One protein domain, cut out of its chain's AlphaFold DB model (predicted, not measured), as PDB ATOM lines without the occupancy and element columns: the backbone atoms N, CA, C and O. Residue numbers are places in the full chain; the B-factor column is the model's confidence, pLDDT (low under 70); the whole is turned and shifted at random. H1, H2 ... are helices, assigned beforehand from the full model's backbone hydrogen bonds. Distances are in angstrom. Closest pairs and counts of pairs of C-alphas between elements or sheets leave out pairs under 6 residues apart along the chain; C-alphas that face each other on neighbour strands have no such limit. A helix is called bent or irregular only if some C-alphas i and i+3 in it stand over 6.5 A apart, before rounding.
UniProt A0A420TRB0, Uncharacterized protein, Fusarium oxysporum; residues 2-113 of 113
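Overview. This is residues 2 to 113 of the 113 residues of an uncharacterized protein of Fusarium oxysporum (UniProt A0A420TRB0). Two antiparallel helices, H1 and H2, make a hairpin; a third long helix, H3, folds back from the far end of H2, near it at the start and then running out on its own, and H4 sticks out beyond the hairpin's turn with residues 102 to 112. The arrangement is loose, for H1 and H2 are the one pair of helices that touch, and residues 68 to 95, most of them in H3, stand free. The printed part has 112 residues with four named helices, H1, H2, H3 and H4 in that order, and no named strand; the class is all helix. The whole is extended, with a radius of gyration of the C-alphas of 20.4 A, and spans 72 by 31 by 22 A.

Along the chain. H1 is residues 2 to 22, 29.9 A from first to last C-alpha, and begins with C-alpha 2 at (11.841, -54.928, -19.807). It has a kink of 29 degrees near residue 13, and is neither bent nor irregular, but only just: C-alphas 9 and 12 are 6.3 A apart. H2 is residues 27 to 50, 35.7 A long. H3, residues 61 to 87, is the longest helix by residues and measures 37.9 A, from C-alpha 61 at (-0.822, -51.902, -7.659). It has a kink of 29 degrees near residue 81, and is neither bent nor irregular, but only just: C-alphas 79 and 82 are 6.3 A apart. H4 is residues 95 to 112, 26.5 A long, ending with C-alpha 112 at (31.759, -11.445, -43.270).

Arrangement. H1 and H2 touch and form a helical hairpin, opposite ways at a shallow tilt of 18 degrees. Their closest C-alphas are those of Leu 16 and Ile 34, 6.1 A apart. H1 touches H2 with residues 12 to 20 alone, and H2 touches H1 with residues 30 to 41 alone. H2 and H3 are near each other, with 5 pairs of C-alphas within 10 A and the closest at 8.3 A. H1 and H3 are apart, and H4 is apart from H1, H2 and H3. In H4 every O i to N i+4 pair is within hydrogen-bond range; in H1 it is 15 of 17, in H2 16 of 20 and in H3 21 of 23.

Size, cuts and confidence. The two C-alphas farthest apart are those of Pro 58 and Ser 113, 72.8 A. The printed part has no cut and ends at residue 113, the chain's last. The link from H1 to H2 is tight, and those from H2 to H3 and from H3 to H4 are short. Residues 54 to 59 also stand free. The mean pLDDT of the printed part is 75.1, and it is under 70 at residues 24 to 27, 50 to 63, 85 to 100 and 112 to 113.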
ATOM      1  N   CYS A   2      10.861 -55.359 -18.798       73.94
ATOM      2  CA  CYS A   2      11.841 -54.928 -19.807       73.94
ATOM      3  C   CYS A   2      11.405 -53.698 -20.625       73.94
ATOM      4  O   CYS A   2      12.188 -52.774 -20.785       73.94
ATOM      5  N   LEU A   3      10.143 -53.641 -21.073       76.69
ATOM      6  CA  LEU A   3       9.619 -52.491 -21.829       76.69
ATOM      7  C   LEU A   3       9.566 -51.200 -21.001       76.69
ATOM      8  O   LEU A   3       9.796 -50.117 -21.524       76.69
ATOM      9  N   LEU A   4       9.300 -51.323 -19.700       73.31
ATOM     10  CA  LEU A   4       9.240 -50.182 -18.787       73.31
ATOM     11  C   LEU A   4      10.641 -49.609 -18.552       73.31
ATOM     12  O   LEU A   4      10.827 -48.400 -18.615       73.31
ATOM     13  N   VAL A   5      11.633 -50.482 -18.356       78.44
ATOM     14  CA  VAL A   5      13.045 -50.092 -18.212       78.44
ATOM     15  C   VAL A   5      13.589 -49.490 -19.510       78.44
ATOM     16  O   VAL A   5      14.230 -48.442 -19.469       78.44
ATOM     17  N   ALA A   6      13.290 -50.101 -20.660       82.75
ATOM     18  CA  ALA A   6      13.695 -49.587 -21.968       82.75
ATOM     19  C   ALA A   6      13.080 -48.207 -22.262       82.75
ATOM     20  O   ALA A   6      13.772 -47.310 -22.748       82.75
ATOM     21  N   GLY A   7      11.804 -48.008 -21.917       79.19
ATOM     22  CA  GLY A   7      11.132 -46.714 -22.047       79.19
ATOM     23  C   GLY A   7      11.703 -45.651 -21.108       79.19
ATOM     24  O   GLY A   7      11.914 -44.517 -21.527       79.19
ATOM     25  N   LEU A   8      12.030 -46.012 -19.864       77.44
ATOM     26  CA  LEU A   8      12.605 -45.075 -18.895       77.44
ATOM     27  C   LEU A   8      14.002 -44.596 -19.322       77.44
ATOM     28  O   LEU A   8      14.294 -43.404 -19.251       77.44
ATOM     29  N   TYR A   9      14.843 -45.512 -19.816       81.62
ATOM     30  CA  TYR A   9      16.192 -45.177 -20.281       81.62
ATOM     31  C   TYR A   9      16.181 -44.319 -21.545       81.62
ATOM     32  O   TYR A   9      16.966 -43.385 -21.659       81.62
ATOM     33  N   THR A  10      15.298 -44.603 -22.500       86.75
ATOM     34  CA  THR A  10      15.232 -43.827 -23.749       86.75
ATOM     35  C   THR A  10      14.505 -42.490 -23.572       86.75
ATOM     36  O   THR A  10      14.890 -41.500 -24.193       86.75
ATOM     37  N   GLY A  11      13.519 -42.421 -22.672       83.88
ATOM     38  CA  GLY A  11      12.687 -41.238 -22.456       83.88
ATOM     39  C   GLY A  11      13.454 -39.996 -21.996       83.88
ATOM     40  O   GLY A  11      13.231 -38.917 -22.541       83.88
ATOM     41  N   LEU A  12      14.392 -40.129 -21.049       85.19
ATOM     42  CA  LEU A  12      15.164 -38.980 -20.548       85.19
ATOM     43  C   LEU A  12      16.013 -38.336 -21.655       85.19
ATOM     44  O   LEU A  12      15.999 -37.120 -21.829       85.19
ATOM     45  N   HIS A  13      16.708 -39.162 -22.439       87.06
ATOM     46  CA  HIS A  13      17.537 -38.701 -23.553       87.06
ATOM     47  C   HIS A  13      16.694 -38.046 -24.652       87.06
ATOM     48  O   HIS A  13      17.074 -37.007 -25.192       87.06
ATOM     49  N   LEU A  14      15.516 -38.605 -24.944       89.69
ATOM     50  CA  LEU A  14      14.587 -38.032 -25.914       89.69
ATOM     51  C   LEU A  14      14.047 -36.666 -25.457       89.69
ATOM     52  O   LEU A  14      13.970 -35.738 -26.260       89.69
ATOM     53  N   MET A  15      13.728 -36.521 -24.167       86.06
ATOM     54  CA  MET A  15      13.290 -35.252 -23.574       86.06
ATOM     55  C   MET A  15      14.382 -34.180 -23.629       86.06
ATOM     56  O   MET A  15      14.095 -33.032 -23.966       86.06
ATOM     57  N   LEU A  16      15.637 -34.543 -23.344       87.56
ATOM     58  CA  LEU A  16      16.782 -33.633 -23.463       87.56
ATOM     59  C   LEU A  16      16.946 -33.137 -24.907       87.56
ATOM     60  O   LEU A  16      17.086 -31.935 -25.130       87.56
ATOM     61  N   ASN A  17      16.838 -34.045 -25.883       90.31
ATOM     62  CA  ASN A  17      16.892 -33.712 -27.307       90.31
ATOM     63  C   ASN A  17      15.738 -32.790 -27.742       90.31
ATOM     64  O   ASN A  17      15.947 -31.784 -28.418       90.31
ATOM     65  N   TRP A  18      14.509 -33.092 -27.322       86.75
ATOM     66  CA  TRP A  18      13.354 -32.247 -27.629       86.75
ATOM     67  C   TRP A  18      13.451 -30.862 -26.971       86.75
ATOM     68  O   TRP A  18      13.074 -29.858 -27.574       86.75
ATOM     69  N   THR A  19      14.011 -30.785 -25.761       84.88
ATOM     70  CA  THR A  19      14.244 -29.515 -25.056       84.88
ATOM     71  C   THR A  19      15.285 -28.662 -25.780       84.88
ATOM     72  O   THR A  19      15.123 -27.445 -25.855       84.88
ATOM     73  N   SER A  20      16.327 -29.278 -26.354       83.88
ATOM     74  CA  SER A  20      17.285 -28.540 -27.184       83.88
ATOM     75  C   SER A  20      16.686 -28.013 -28.482       83.88
ATOM     76  O   SER A  20      17.079 -26.933 -28.903       83.88
ATOM     77  N   GLU A  21      15.733 -28.732 -29.077       84.69
ATOM     78  CA  GLU A  21      15.050 -28.297 -30.302       84.69
ATOM     79  C   GLU A  21      14.008 -27.204 -30.019       84.69
ATOM     80  O   GLU A  21      13.842 -26.259 -30.784       84.69
ATOM     81  N   SER A  22      13.319 -27.298 -28.880       81.00
ATOM     82  CA  SER A  22      12.257 -26.355 -28.503       81.00
ATOM     83  C   SER A  22      12.784 -24.978 -28.090       81.00
ATOM     84  O   SER A  22      12.026 -24.010 -28.076       81.00
ATOM     85  N   ILE A  23      14.067 -24.879 -27.727       76.88
ATOM     86  CA  ILE A  23      14.709 -23.634 -27.292       76.88
ATOM     87  C   ILE A  23      15.939 -23.382 -28.174       76.88
ATOM     88  O   ILE A  23      17.061 -23.658 -27.746       76.88
ATOM     89  N   PRO A  24      15.754 -22.854 -29.397       63.88
ATOM     90  CA  PRO A  24      16.863 -22.650 -30.324       63.88
ATOM     91  C   PRO A  24      17.815 -21.512 -29.902       63.88
ATOM     92  O   PRO A  24      19.007 -21.623 -30.156       63.88
ATOM     93  N   PHE A  25      17.339 -20.454 -29.219       53.22
ATOM     94  CA  PHE A  25      18.149 -19.278 -28.821       53.22
ATOM     95  C   PHE A  25      17.527 -18.508 -27.655       53.22
ATOM     96  O   PHE A  25      16.299 -18.410 -27.660       53.22
ATOM     97  N   PRO A  26      18.260 -17.806 -26.751       66.25
ATOM     98  CA  PRO A  26      19.648 -17.899 -26.256       66.25
ATOM     99  C   PRO A  26      20.080 -19.196 -25.554       66.25
ATOM    100  O   PRO A  26      19.305 -19.847 -24.851       66.25
ATOM    101  N   ASP A  27      21.386 -19.466 -25.621       69.69
ATOM    102  CA  ASP A  27      22.055 -20.616 -24.993       69.69
ATOM    103  C   ASP A  27      21.873 -20.676 -23.478       69.69
ATOM    104  O   ASP A  27      21.742 -21.755 -22.897       69.69
ATOM    105  N   GLN A  28      21.806 -19.514 -22.825       76.50
ATOM    106  CA  GLN A  28      21.691 -19.445 -21.373       76.50
ATOM    107  C   GLN A  28      20.368 -20.044 -20.877       76.50
ATOM    108  O   GLN A  28      20.369 -20.838 -19.936       76.50
ATOM    109  N   LYS A  29      19.242 -19.747 -21.538       75.88
ATOM    110  CA  LYS A  29      17.936 -20.313 -21.153       75.88
ATOM    111  C   LYS A  29      17.793 -21.781 -21.563       75.88
ATOM    112  O   LYS A  29      17.200 -22.556 -20.816       75.88
ATOM    113  N   ARG A  30      18.403 -22.192 -22.682       85.69
ATOM    114  CA  ARG A  30      18.465 -23.604 -23.093       85.69
ATOM    115  C   ARG A  30      19.251 -24.446 -22.087       85.69
ATOM    116  O   ARG A  30      18.768 -25.493 -21.670       85.69
ATOM    117  N   SER A  31      20.428 -23.985 -21.668       86.56
ATOM    118  CA  SER A  31      21.276 -24.701 -20.707       86.56
ATOM    119  C   SER A  31      20.561 -24.927 -19.373       86.56
ATOM    120  O   SER A  31      20.525 -26.048 -18.866       86.56
ATOM    121  N   ILE A  32      19.894 -23.890 -18.854       88.06
ATOM    122  CA  ILE A  32      19.108 -23.980 -17.619       88.06
ATOM    123  C   ILE A  32      17.967 -24.998 -17.772       88.06
ATOM    124  O   ILE A  32      17.794 -25.851 -16.906       88.06
ATOM    125  N   ALA A  33      17.225 -24.962 -18.884       88.50
ATOM    126  CA  ALA A  33      16.145 -25.917 -19.143       88.50
ATOM    127  C   ALA A  33      16.651 -27.370 -19.210       88.50
ATOM    128  O   ALA A  33      16.072 -28.257 -18.585       88.50
ATOM    129  N   ILE A  34      17.762 -27.607 -19.910       89.50
ATOM    130  CA  ILE A  34      18.400 -28.928 -20.006       89.50
ATOM    131  C   ILE A  34      18.868 -29.409 -18.625       89.50
ATOM    132  O   ILE A  34      18.626 -30.562 -18.265       89.50
ATOM    133  N   ALA A  35      19.485 -28.533 -17.825       90.62
ATOM    134  CA  ALA A  35      19.922 -28.858 -16.469       90.62
ATOM    135  C   ALA A  35      18.740 -29.258 -15.571       90.62
ATOM    136  O   ALA A  35      18.821 -30.270 -14.875       90.62
ATOM    137  N   PHE A  36      17.621 -28.528 -15.644       90.00
ATOM    138  CA  PHE A  36      16.399 -28.877 -14.916       90.00
ATOM    139  C   PHE A  36      15.857 -30.248 -15.322       90.00
ATOM    140  O   PHE A  36      15.602 -31.080 -14.451       90.00
ATOM    141  N   VAL A  37      15.717 -30.511 -16.626       88.88
ATOM    142  CA  VAL A  37      15.236 -31.811 -17.133       88.88
ATOM    143  C   VAL A  37      16.132 -32.947 -16.641       88.88
ATOM    144  O   VAL A  37      15.632 -33.977 -16.184       88.88
ATOM    145  N   ASN A  38      17.449 -32.736 -16.650       89.62
ATOM    146  CA  ASN A  38      18.401 -33.712 -16.138       89.62
ATOM    147  C   ASN A  38      18.232 -33.955 -14.625       89.62
ATOM    148  O   ASN A  38      18.196 -35.104 -14.185       89.62
ATOM    149  N   SER A  39      18.053 -32.902 -13.821       90.19
ATOM    150  CA  SER A  39      17.799 -33.043 -12.380       90.19
ATOM    151  C   SER A  39      16.529 -33.847 -12.090       90.19
ATOM    152  O   SER A  39      16.564 -34.760 -11.266       90.19
ATOM    153  N   PHE A  40      15.424 -33.580 -12.794       86.44
ATOM    154  CA  PHE A  40      14.186 -34.351 -12.629       86.44
ATOM    155  C   PHE A  40      14.345 -35.824 -13.023       86.44
ATOM    156  O   PHE A  40      13.795 -36.692 -12.341       86.44
ATOM    157  N   GLY A  41      15.134 -36.117 -14.060       85.56
ATOM    158  CA  GLY A  41      15.457 -37.490 -14.453       85.56
ATOM    159  C   GLY A  41      16.114 -38.283 -13.325       85.56
ATOM    160  O   GLY A  41      15.689 -39.394 -13.009       85.56
ATOM    161  N   HIS A  42      17.098 -37.683 -12.653       83.75
ATOM    162  CA  HIS A  42      17.775 -38.312 -11.519       83.75
ATOM    163  C   HIS A  42      16.887 -38.380 -10.259       83.75
ATOM    164  O   HIS A  42      16.940 -39.370  -9.527       83.75
ATOM    165  N   LEU A  43      16.024 -37.385 -10.021       85.38
ATOM    166  CA  LEU A  43      15.066 -37.392  -8.906       85.38
ATOM    167  C   LEU A  43      14.024 -38.515  -9.033       85.38
ATOM    168  O   LEU A  43      13.687 -39.160  -8.038       85.38
ATOM    169  N   ALA A  44      13.544 -38.788 -10.249       81.44
ATOM    170  CA  ALA A  44      12.568 -39.847 -10.503       81.44
ATOM    171  C   ALA A  44      13.103 -41.243 -10.135       81.44
ATOM    172  O   ALA A  44      12.347 -42.085  -9.650       81.44
ATOM    173  N   ILE A  45      14.409 -41.473 -10.305       78.94
ATOM    174  CA  ILE A  45      15.063 -42.743  -9.958       78.94
ATOM    175  C   ILE A  45      15.027 -42.973  -8.441       78.94
ATOM    176  O   ILE A  45      14.668 -44.061  -7.998       78.94
ATOM    177  N   ILE A  46      15.334 -41.942  -7.646       82.00
ATOM    178  CA  ILE A  46      15.304 -42.015  -6.175       82.00
ATOM    179  C   ILE A  46      13.866 -42.224  -5.680       82.00
ATOM    180  O   ILE A  46      13.621 -43.024  -4.777       82.00
ATOM    181  N   TYR A  47      12.901 -41.533  -6.291       78.62
ATOM    182  CA  TYR A  47      11.492 -41.664  -5.926       78.62
ATOM    183  C   TYR A  47      10.907 -43.037  -6.289       78.62
ATOM    184  O   TYR A  47      10.063 -43.563  -5.562       78.62
ATOM    185  N   GLY A  48      11.396 -43.665  -7.364       73.00
ATOM    186  CA  GLY A  48      10.967 -44.997  -7.794       73.00
ATOM    187  C   GLY A  48      11.103 -46.068  -6.706       73.00
ATOM    188  O   GLY A  48      10.260 -46.962  -6.622       73.00
ATOM    189  N   SER A  49      12.097 -45.947  -5.819       72.38
ATOM    190  CA  SER A  49      12.291 -46.870  -4.692       72.38
ATOM    191  C   SER A  49      11.221 -46.743  -3.599       72.38
ATOM    192  O   SER A  49      10.897 -47.737  -2.953       72.38
ATOM    193  N   TYR A  50      10.617 -45.564  -3.415       68.19
ATOM    194  CA  TYR A  50       9.549 -45.342  -2.424       68.19
ATOM    195  C   TYR A  50       8.184 -45.866  -2.875       68.19
ATOM    196  O   TYR A  50       7.275 -46.037  -2.065       68.19
ATOM    197  N   LEU A  51       8.047 -46.154  -4.165       64.69
ATOM    198  CA  LEU A  51       6.804 -46.619  -4.767       64.69
ATOM    199  C   LEU A  51       6.474 -48.085  -4.427       64.69
ATOM    200  O   LEU A  51       5.360 -48.548  -4.677       64.69
ATOM    201  N   TRP A  52       7.433 -48.806  -3.840       61.91
ATOM    202  CA  TRP A  52       7.337 -50.219  -3.476       61.91
ATOM    203  C   TRP A  52       7.474 -50.460  -1.961       61.91
ATOM    204  O   TRP A  52       8.441 -51.071  -1.503       61.91
ATOM    205  N   PRO A  53       6.505 -50.023  -1.138       59.03
ATOM    206  CA  PRO A  53       6.487 -50.385   0.273       59.03
ATOM    207  C   PRO A  53       6.182 -51.884   0.446       59.03
ATOM    208  O   PRO A  53       5.198 -52.401  -0.091       59.03
ATOM    209  N   SER A  54       6.996 -52.575   1.254       57.00
ATOM    210  CA  SER A  54       6.893 -54.018   1.563       57.00
ATOM    211  C   SER A  54       5.564 -54.441   2.218       57.00
ATOM    212  O   SER A  54       5.306 -55.631   2.372       57.00
ATOM    213  N   THR A  55       4.716 -53.485   2.602       59.06
ATOM    214  CA  THR A  55       3.420 -53.693   3.268       59.06
ATOM    215  C   THR A  55       2.298 -54.139   2.312       59.06
ATOM    216  O   THR A  55       1.286 -54.647   2.778       59.06
ATOM    217  N   ASN A  56       2.456 -54.001   0.983       55.03
ATOM    218  CA  ASN A  56       1.384 -54.227  -0.012       55.03
ATOM    219  C   ASN A  56       1.597 -55.454  -0.935       55.03
ATOM    220  O   ASN A  56       1.379 -55.373  -2.148       55.03
ATOM    221  N   ALA A  57       2.029 -56.591  -0.388       49.44
ATOM    222  CA  ALA A  57       2.034 -57.861  -1.125       49.44
ATOM    223  C   ALA A  57       0.590 -58.403  -1.263       49.44
ATOM    224  O   ALA A  57      -0.138 -58.337  -0.272       49.44
ATOM    225  N   PRO A  58       0.135 -58.927  -2.429       57.38
ATOM    226  CA  PRO A  58       0.919 -59.454  -3.558       57.38
ATOM    227  C   PRO A  58       0.734 -58.730  -4.912       57.38
ATOM    228  O   PRO A  58       1.352 -59.127  -5.897       57.38
ATOM    229  N   GLN A  59      -0.118 -57.702  -5.014       60.41
ATOM    230  CA  GLN A  59      -0.454 -57.094  -6.316       60.41
ATOM    231  C   GLN A  59       0.316 -55.811  -6.647       60.41
ATOM    232  O   GLN A  59       0.304 -55.405  -7.806       60.41
ATOM    233  N   HIS A  60       0.969 -55.168  -5.667       60.56
ATOM    234  CA  HIS A  60       1.824 -53.983  -5.861       60.56
ATOM    235  C   HIS A  60       1.275 -52.955  -6.861       60.56
ATOM    236  O   HIS A  60       1.983 -52.383  -7.693       60.56
ATOM    237  N   LEU A  61      -0.035 -52.728  -6.752       62.72
ATOM    238  CA  LEU A  61      -0.822 -51.902  -7.659       62.72
ATOM    239  C   LEU A  61      -0.338 -50.456  -7.667       62.72
ATOM    240  O   LEU A  61      -0.423 -49.805  -8.695       62.72
ATOM    241  N   VAL A  62       0.224 -49.970  -6.559       67.06
ATOM    242  CA  VAL A  62       0.721 -48.593  -6.428       67.06
ATOM    243  C   VAL A  62       1.855 -48.302  -7.419       67.06
ATOM    244  O   VAL A  62       1.858 -47.251  -8.060       67.06
ATOM    245  N   GLY A  63       2.767 -49.261  -7.614       69.56
ATOM    246  CA  GLY A  63       3.868 -49.146  -8.569       69.56
ATOM    247  C   GLY A  63       3.379 -49.051 -10.012       69.56
ATOM    248  O   GLY A  63       3.732 -48.130 -10.750       69.56
ATOM    249  N   PHE A  64       2.511 -49.987 -10.398       72.06
ATOM    250  CA  PHE A  64       1.949 -50.035 -11.746       72.06
ATOM    251  C   PHE A  64       0.992 -48.876 -12.027       72.06
ATOM    252  O   PHE A  64       1.104 -48.250 -13.076       72.06
ATOM    253  N   ALA A  65       0.112 -48.530 -11.085       76.38
ATOM    254  CA  ALA A  65      -0.848 -47.440 -11.229       76.38
ATOM    255  C   ALA A  65      -0.151 -46.092 -11.423       76.38
ATOM    256  O   ALA A  65      -0.550 -45.326 -12.294       76.38
ATOM    257  N   THR A  66       0.920 -45.821 -10.676       74.19
ATOM    258  CA  THR A  66       1.665 -44.561 -10.819       74.19
ATOM    259  C   THR A  66       2.378 -44.490 -12.165       74.19
ATOM    260  O   THR A  66       2.363 -43.451 -12.816       74.19
ATOM    261  N   LEU A  67       2.949 -45.599 -12.640       77.31
ATOM    262  CA  LEU A  67       3.588 -45.639 -13.954       77.31
ATOM    263  C   LEU A  67       2.581 -45.440 -15.094       77.31
ATOM    264  O   LEU A  67       2.841 -44.674 -16.022       77.31
ATOM    265  N   THR A  68       1.417 -46.087 -15.011       79.88
ATOM    266  CA  THR A  68       0.329 -45.896 -15.977       79.88
ATOM    267  C   THR A  68      -0.245 -44.481 -15.898       79.88
ATOM    268  O   THR A  68      -0.536 -43.901 -16.941       79.88
ATOM    269  N   ALA A  69      -0.342 -43.889 -14.705       82.56
ATOM    270  CA  ALA A  69      -0.790 -42.511 -14.515       82.56
ATOM    271  C   ALA A  69       0.189 -41.500 -15.128       82.56
ATOM    272  O   ALA A  69      -0.243 -40.621 -15.868       82.56
ATOM    273  N   THR A  70       1.498 -41.650 -14.903       79.50
ATOM    274  CA  THR A  70       2.518 -40.764 -15.491       79.50
ATOM    275  C   THR A  70       2.583 -40.912 -17.011       79.50
ATOM    276  O   THR A  70       2.681 -39.915 -17.725       79.50
ATOM    277  N   CYS A  71       2.470 -42.139 -17.529       82.06
ATOM    278  CA  CYS A  71       2.412 -42.386 -18.972       82.06
ATOM    279  C   CYS A  71       1.141 -41.777 -19.592       82.06
ATOM    280  O   CYS A  71       1.214 -41.069 -20.594       82.06
ATOM    281  N   GLY A  72      -0.012 -41.968 -18.943       83.50
ATOM    282  CA  GLY A  72      -1.281 -41.364 -19.347       83.50
ATOM    283  C   GLY A  72      -1.235 -39.837 -19.321       83.50
ATOM    284  O   GLY A  72      -1.668 -39.195 -20.273       83.50
ATOM    285  N   PHE A  73      -0.635 -39.247 -18.287       83.88
ATOM    286  CA  PHE A  73      -0.419 -37.805 -18.197       83.88
ATOM    287  C   PHE A  73       0.478 -37.288 -19.333       83.88
ATOM    288  O   PHE A  73       0.149 -36.283 -19.962       83.88
ATOM    289  N   GLY A  74       1.548 -38.017 -19.667       81.88
ATOM    290  CA  GLY A  74       2.393 -37.724 -20.828       81.88
ATOM    291  C   GLY A  74       1.620 -37.761 -22.150       81.88
ATOM    292  O   GLY A  74       1.735 -36.837 -22.956       81.88
ATOM    293  N   CYS A  75       0.769 -38.771 -22.356       83.69
ATOM    294  CA  CYS A  75      -0.103 -38.849 -23.532       83.69
ATOM    295  C   CYS A  75      -1.090 -37.676 -23.601       83.69
ATOM    296  O   CYS A  75      -1.291 -37.112 -24.675       83.69
ATOM    297  N   VAL A  76      -1.676 -37.276 -22.470       85.12
ATOM    298  CA  VAL A  76      -2.581 -36.119 -22.408       85.12
ATOM    299  C   VAL A  76      -1.841 -34.839 -22.790       85.12
ATOM    300  O   VAL A  76      -2.324 -34.106 -23.648       85.12
ATOM    301  N   ILE A  77      -0.648 -34.592 -22.241       82.50
ATOM    302  CA  ILE A  77       0.163 -33.421 -22.613       82.50
ATOM    303  C   ILE A  77       0.506 -33.445 -24.107       82.50
ATOM    304  O   ILE A  77       0.384 -32.416 -24.769       82.50
ATOM    305  N   ALA A  78       0.881 -34.601 -24.659       80.12
ATOM    306  CA  ALA A  78       1.215 -34.732 -26.077       80.12
ATOM    307  C   ALA A  78       0.028 -34.422 -27.006       80.12
ATOM    308  O   ALA A  78       0.228 -33.893 -28.097       80.12
ATOM    309  N   ILE A  79      -1.204 -34.711 -26.577       83.19
ATOM    310  CA  ILE A  79      -2.429 -34.381 -27.322       83.19
ATOM    311  C   ILE A  79      -2.809 -32.905 -27.133       83.19
ATOM    312  O   ILE A  79      -3.255 -32.248 -28.075       83.19
ATOM    313  N   VAL A  80      -2.614 -32.366 -25.929       79.75
ATOM    314  CA  VAL A  80      -2.970 -30.982 -25.588       79.75
ATOM    315  C   VAL A  80      -1.989 -29.981 -26.198       79.75
ATOM    316  O   VAL A  80      -2.425 -28.930 -26.653       79.75
ATOM    317  N   ALA A  81      -0.695 -30.295 -26.282       76.44
ATOM    318  CA  ALA A  81       0.330 -29.416 -26.848       76.44
ATOM    319  C   ALA A  81       0.001 -28.903 -28.269       76.44
ATOM    320  O   ALA A  81      -0.029 -27.686 -28.455       76.44
ATOM    321  N   PRO A  82      -0.318 -29.741 -29.277       72.38
ATOM    322  CA  PRO A  82      -0.670 -29.260 -30.614       72.38
ATOM    323  C   PRO A  82      -1.990 -28.481 -30.641       72.38
ATOM    324  O   PRO A  82      -2.178 -27.632 -31.512       72.38
ATOM    325  N   TRP A  83      -2.901 -28.739 -29.698       73.75
ATOM    326  CA  TRP A  83      -4.121 -27.948 -29.539       73.75
ATOM    327  C   TRP A  83      -3.798 -26.568 -28.948       73.75
ATOM    328  O   TRP A  83      -4.230 -25.548 -29.477       73.75
ATOM    329  N   TYR A  84      -2.929 -26.519 -27.940       71.12
ATOM    330  CA  TYR A  84      -2.456 -25.296 -27.297       71.12
ATOM    331  C   TYR A  84      -1.655 -24.399 -28.255       71.12
ATOM    332  O   TYR A  84      -1.907 -23.197 -28.335       71.12
ATOM    333  N   PHE A  85      -0.772 -24.977 -29.076       66.62
ATOM    334  CA  PHE A  85      -0.045 -24.244 -30.121       66.62
ATOM    335  C   PHE A  85      -0.949 -23.706 -31.242       66.62
ATOM    336  O   PHE A  85      -0.538 -22.797 -31.960       66.62
ATOM    337  N   LYS A  86      -2.173 -24.232 -31.401       65.81
ATOM    338  CA  LYS A  86      -3.179 -23.669 -32.317       65.81
ATOM    339  C   LYS A  86      -3.973 -22.513 -31.709       65.81
ATOM    340  O   LYS A  86      -4.484 -21.698 -32.471       65.81
ATOM    341  N   LEU A  87      -4.091 -22.441 -30.380       66.56
ATOM    342  CA  LEU A  87      -4.786 -21.347 -29.689       66.56
ATOM    343  C   LEU A  87      -3.907 -20.106 -29.479       66.56
ATOM    344  O   LEU A  87      -4.442 -19.013 -29.308       66.56
ATOM    345  N   LEU A  88      -2.581 -20.250 -29.491       64.06
ATOM    346  CA  LEU A  88      -1.664 -19.124 -29.345       64.06
ATOM    347  C   LEU A  88      -1.389 -18.440 -30.698       64.06
ATOM    348  O   LEU A  88      -0.964 -19.111 -31.643       64.06
ATOM    349  N   PRO A  89      -1.572 -17.110 -30.815       61.81
ATOM    350  CA  PRO A  89      -1.084 -16.366 -31.969       61.81
ATOM    351  C   PRO A  89       0.450 -16.465 -32.050       61.81
ATOM    352  O   PRO A  89       1.156 -16.287 -31.058       61.81
ATOM    353  N   LYS A  90       0.959 -16.776 -33.250       56.62
ATOM    354  CA  LYS A  90       2.386 -16.910 -33.612       56.62
ATOM    355  C   LYS A  90       3.112 -15.557 -33.620       56.62
ATOM    356  O   LYS A  90       3.671 -15.156 -34.638       56.62
ATOM    357  N   GLU A  91       3.102 -14.833 -32.512       59.53
ATOM    358  CA  GLU A  91       3.887 -13.607 -32.382       59.53
ATOM    359  C   GLU A  91       5.137 -13.853 -31.523       59.53
ATOM    360  O   GLU A  91       5.056 -14.528 -30.496       59.53
ATOM    361  N   PRO A  92       6.313 -13.322 -31.911       56.41
ATOM    362  CA  PRO A  92       7.501 -13.334 -31.063       56.41
ATOM    363  C   PRO A  92       7.245 -12.405 -29.866       56.41
ATOM    364  O   PRO A  92       7.366 -11.179 -29.968       56.41
ATOM    365  N   VAL A  93       6.814 -12.996 -28.749       61.78
ATOM    366  CA  VAL A  93       6.231 -12.289 -27.593       61.78
ATOM    367  C   VAL A  93       7.258 -11.509 -26.763       61.78
ATOM    368  O   VAL A  93       6.878 -10.581 -26.051       61.78
ATOM    369  N   THR A  94       8.562 -11.792 -26.858       69.31
ATOM    370  CA  THR A  94       9.522 -11.233 -25.889       69.31
ATOM    371  C   THR A  94      10.528 -10.282 -26.535       69.31
ATOM    372  O   THR A  94      11.255 -10.659 -27.450       69.31
ATOM    373  N   LYS A  95      10.625  -9.046 -26.015       60.25
ATOM    374  CA  LYS A  95      11.612  -8.033 -26.449       60.25
ATOM    375  C   LYS A  95      13.054  -8.560 -26.442       60.25
ATOM    376  O   LYS A  95      13.797  -8.282 -27.374       60.25
ATOM    377  N   ALA A  96      13.384  -9.404 -25.464       62.34
ATOM    378  CA  ALA A  96      14.679 -10.070 -25.360       62.34
ATOM    379  C   ALA A  96      15.015 -10.941 -26.583       62.34
ATOM    380  O   ALA A  96      16.174 -11.029 -26.961       62.34
ATOM    381  N   GLU A  97      14.030 -11.563 -27.243       68.12
ATOM    382  CA  GLU A  97      14.306 -12.345 -28.457       68.12
ATOM    383  C   GLU A  97      14.585 -11.452 -29.664       68.12
ATOM    384  O   GLU A  97      15.444 -11.784 -30.474       68.12
ATOM    385  N   ARG A  98      13.934 -10.284 -29.763       66.88
ATOM    386  CA  ARG A  98      14.201  -9.330 -30.851       66.88
ATOM    387  C   ARG A  98      15.602  -8.733 -30.755       66.88
ATOM    388  O   ARG A  98      16.276  -8.617 -31.772       66.88
ATOM    389  N   GLU A  99      16.039  -8.377 -29.547       69.25
ATOM    390  CA  GLU A  99      17.377  -7.817 -29.319       69.25
ATOM    391  C   GLU A  99      18.481  -8.846 -29.579       69.25
ATOM    392  O   GLU A  99      19.485  -8.524 -30.204       69.25
ATOM    393  N   LEU A 100      18.283 -10.104 -29.181       68.06
ATOM    394  CA  LEU A 100      19.277 -11.160 -29.397       68.06
ATOM    395  C   LEU A 100      19.384 -11.582 -30.868       68.06
ATOM    396  O   LEU A 100      20.492 -11.808 -31.348       68.06
ATOM    397  N   VAL A 101      18.270 -11.607 -31.610       73.19
ATOM    398  CA  VAL A 101      18.296 -11.827 -33.067       73.19
ATOM    399  C   VAL A 101      19.024 -10.682 -33.781       73.19
ATOM    400  O   VAL A 101      19.817 -10.939 -34.685       73.19
ATOM    401  N   ALA A 102      18.815  -9.431 -33.352       74.19
ATOM    402  CA  ALA A 102      19.526  -8.275 -33.904       74.19
ATOM    403  C   ALA A 102      21.042  -8.323 -33.619       74.19
ATOM    404  O   ALA A 102      21.840  -8.014 -34.504       74.19
ATOM    405  N   LEU A 103      21.444  -8.764 -32.421       75.19
ATOM    406  CA  LEU A 103      22.854  -8.971 -32.065       75.19
ATOM    407  C   LEU A 103      23.494 -10.107 -32.880       75.19
ATOM    408  O   LEU A 103      24.610  -9.948 -33.367       75.19
ATOM    409  N   GLN A 104      22.778 -11.213 -33.116       74.62
ATOM    410  CA  GLN A 104      23.271 -12.304 -33.970       74.62
ATOM    411  C   GLN A 104      23.463 -11.875 -35.426       74.62
ATOM    412  O   GLN A 104      24.453 -12.259 -36.044       74.62
ATOM    413  N   GLN A 105      22.548 -11.065 -35.970       75.62
ATOM    414  CA  GLN A 105      22.707 -10.501 -37.313       75.62
ATOM    415  C   GLN A 105      23.930  -9.577 -37.394       75.62
ATOM    416  O   GLN A 105      24.653  -9.618 -38.388       75.62
ATOM    417  N   GLN A 106      24.203  -8.792 -36.344       76.31
ATOM    418  CA  GLN A 106      25.413  -7.968 -36.261       76.31
ATOM    419  C   GLN A 106      26.704  -8.794 -36.171       76.31
ATOM    420  O   GLN A 106      27.683  -8.434 -36.825       76.31
ATOM    421  N   ASP A 107      26.735  -9.881 -35.395       77.25
ATOM    422  CA  ASP A 107      27.919 -10.750 -35.303       77.25
ATOM    423  C   ASP A 107      28.172 -11.521 -36.607       77.25
ATOM    424  O   ASP A 107      29.327 -11.639 -37.018       77.25
ATOM    425  N   GLN A 108      27.120 -11.973 -37.304       76.56
ATOM    426  CA  GLN A 108      27.252 -12.558 -38.646       76.56
ATOM    427  C   GLN A 108      27.837 -11.549 -39.641       76.56
ATOM    428  O   GLN A 108      28.819 -11.855 -40.308       76.56
ATOM    429  N   GLN A 109      27.312 -10.320 -39.673       74.56
ATOM    430  CA  GLN A 109      27.824  -9.271 -40.562       74.56
ATOM    431  C   GLN A 109      29.270  -8.864 -40.245       74.56
ATOM    432  O   GLN A 109      30.019  -8.544 -41.161       74.56
ATOM    433  N   ARG A 110      29.684  -8.905 -38.970       70.56
ATOM    434  CA  ARG A 110      31.072  -8.633 -38.559       70.56
ATOM    435  C   ARG A 110      32.037  -9.767 -38.937       70.56
ATOM    436  O   ARG A 110      33.227  -9.516 -39.077       70.56
ATOM    437  N   GLN A 111      31.560 -11.007 -39.062       72.50
ATOM    438  CA  GLN A 111      32.381 -12.139 -39.516       72.50
ATOM    439  C   GLN A 111      32.583 -12.162 -41.039       72.50
ATOM    440  O   GLN A 111      33.533 -12.783 -41.508       72.50
ATOM    441  N   GLU A 112      31.709 -11.500 -41.801       69.25
ATOM    442  CA  GLU A 112      31.759 -11.445 -43.270       69.25
ATOM    443  C   GLU A 112      32.517 -10.222 -43.832       69.25
ATOM    444  O   GLU A 112      32.826 -10.204 -45.025       69.25
ATOM    445  N   SER A 113      32.818  -9.213 -43.003       61.47
ATOM    446  CA  SER A 113      33.540  -7.972 -43.355       61.47
ATOM    447  C   SER A 113      35.024  -8.017 -43.008       61.47
ATOM    448  O   SER A 113      35.844  -7.581 -43.847       61.47
TER     449      SER A 113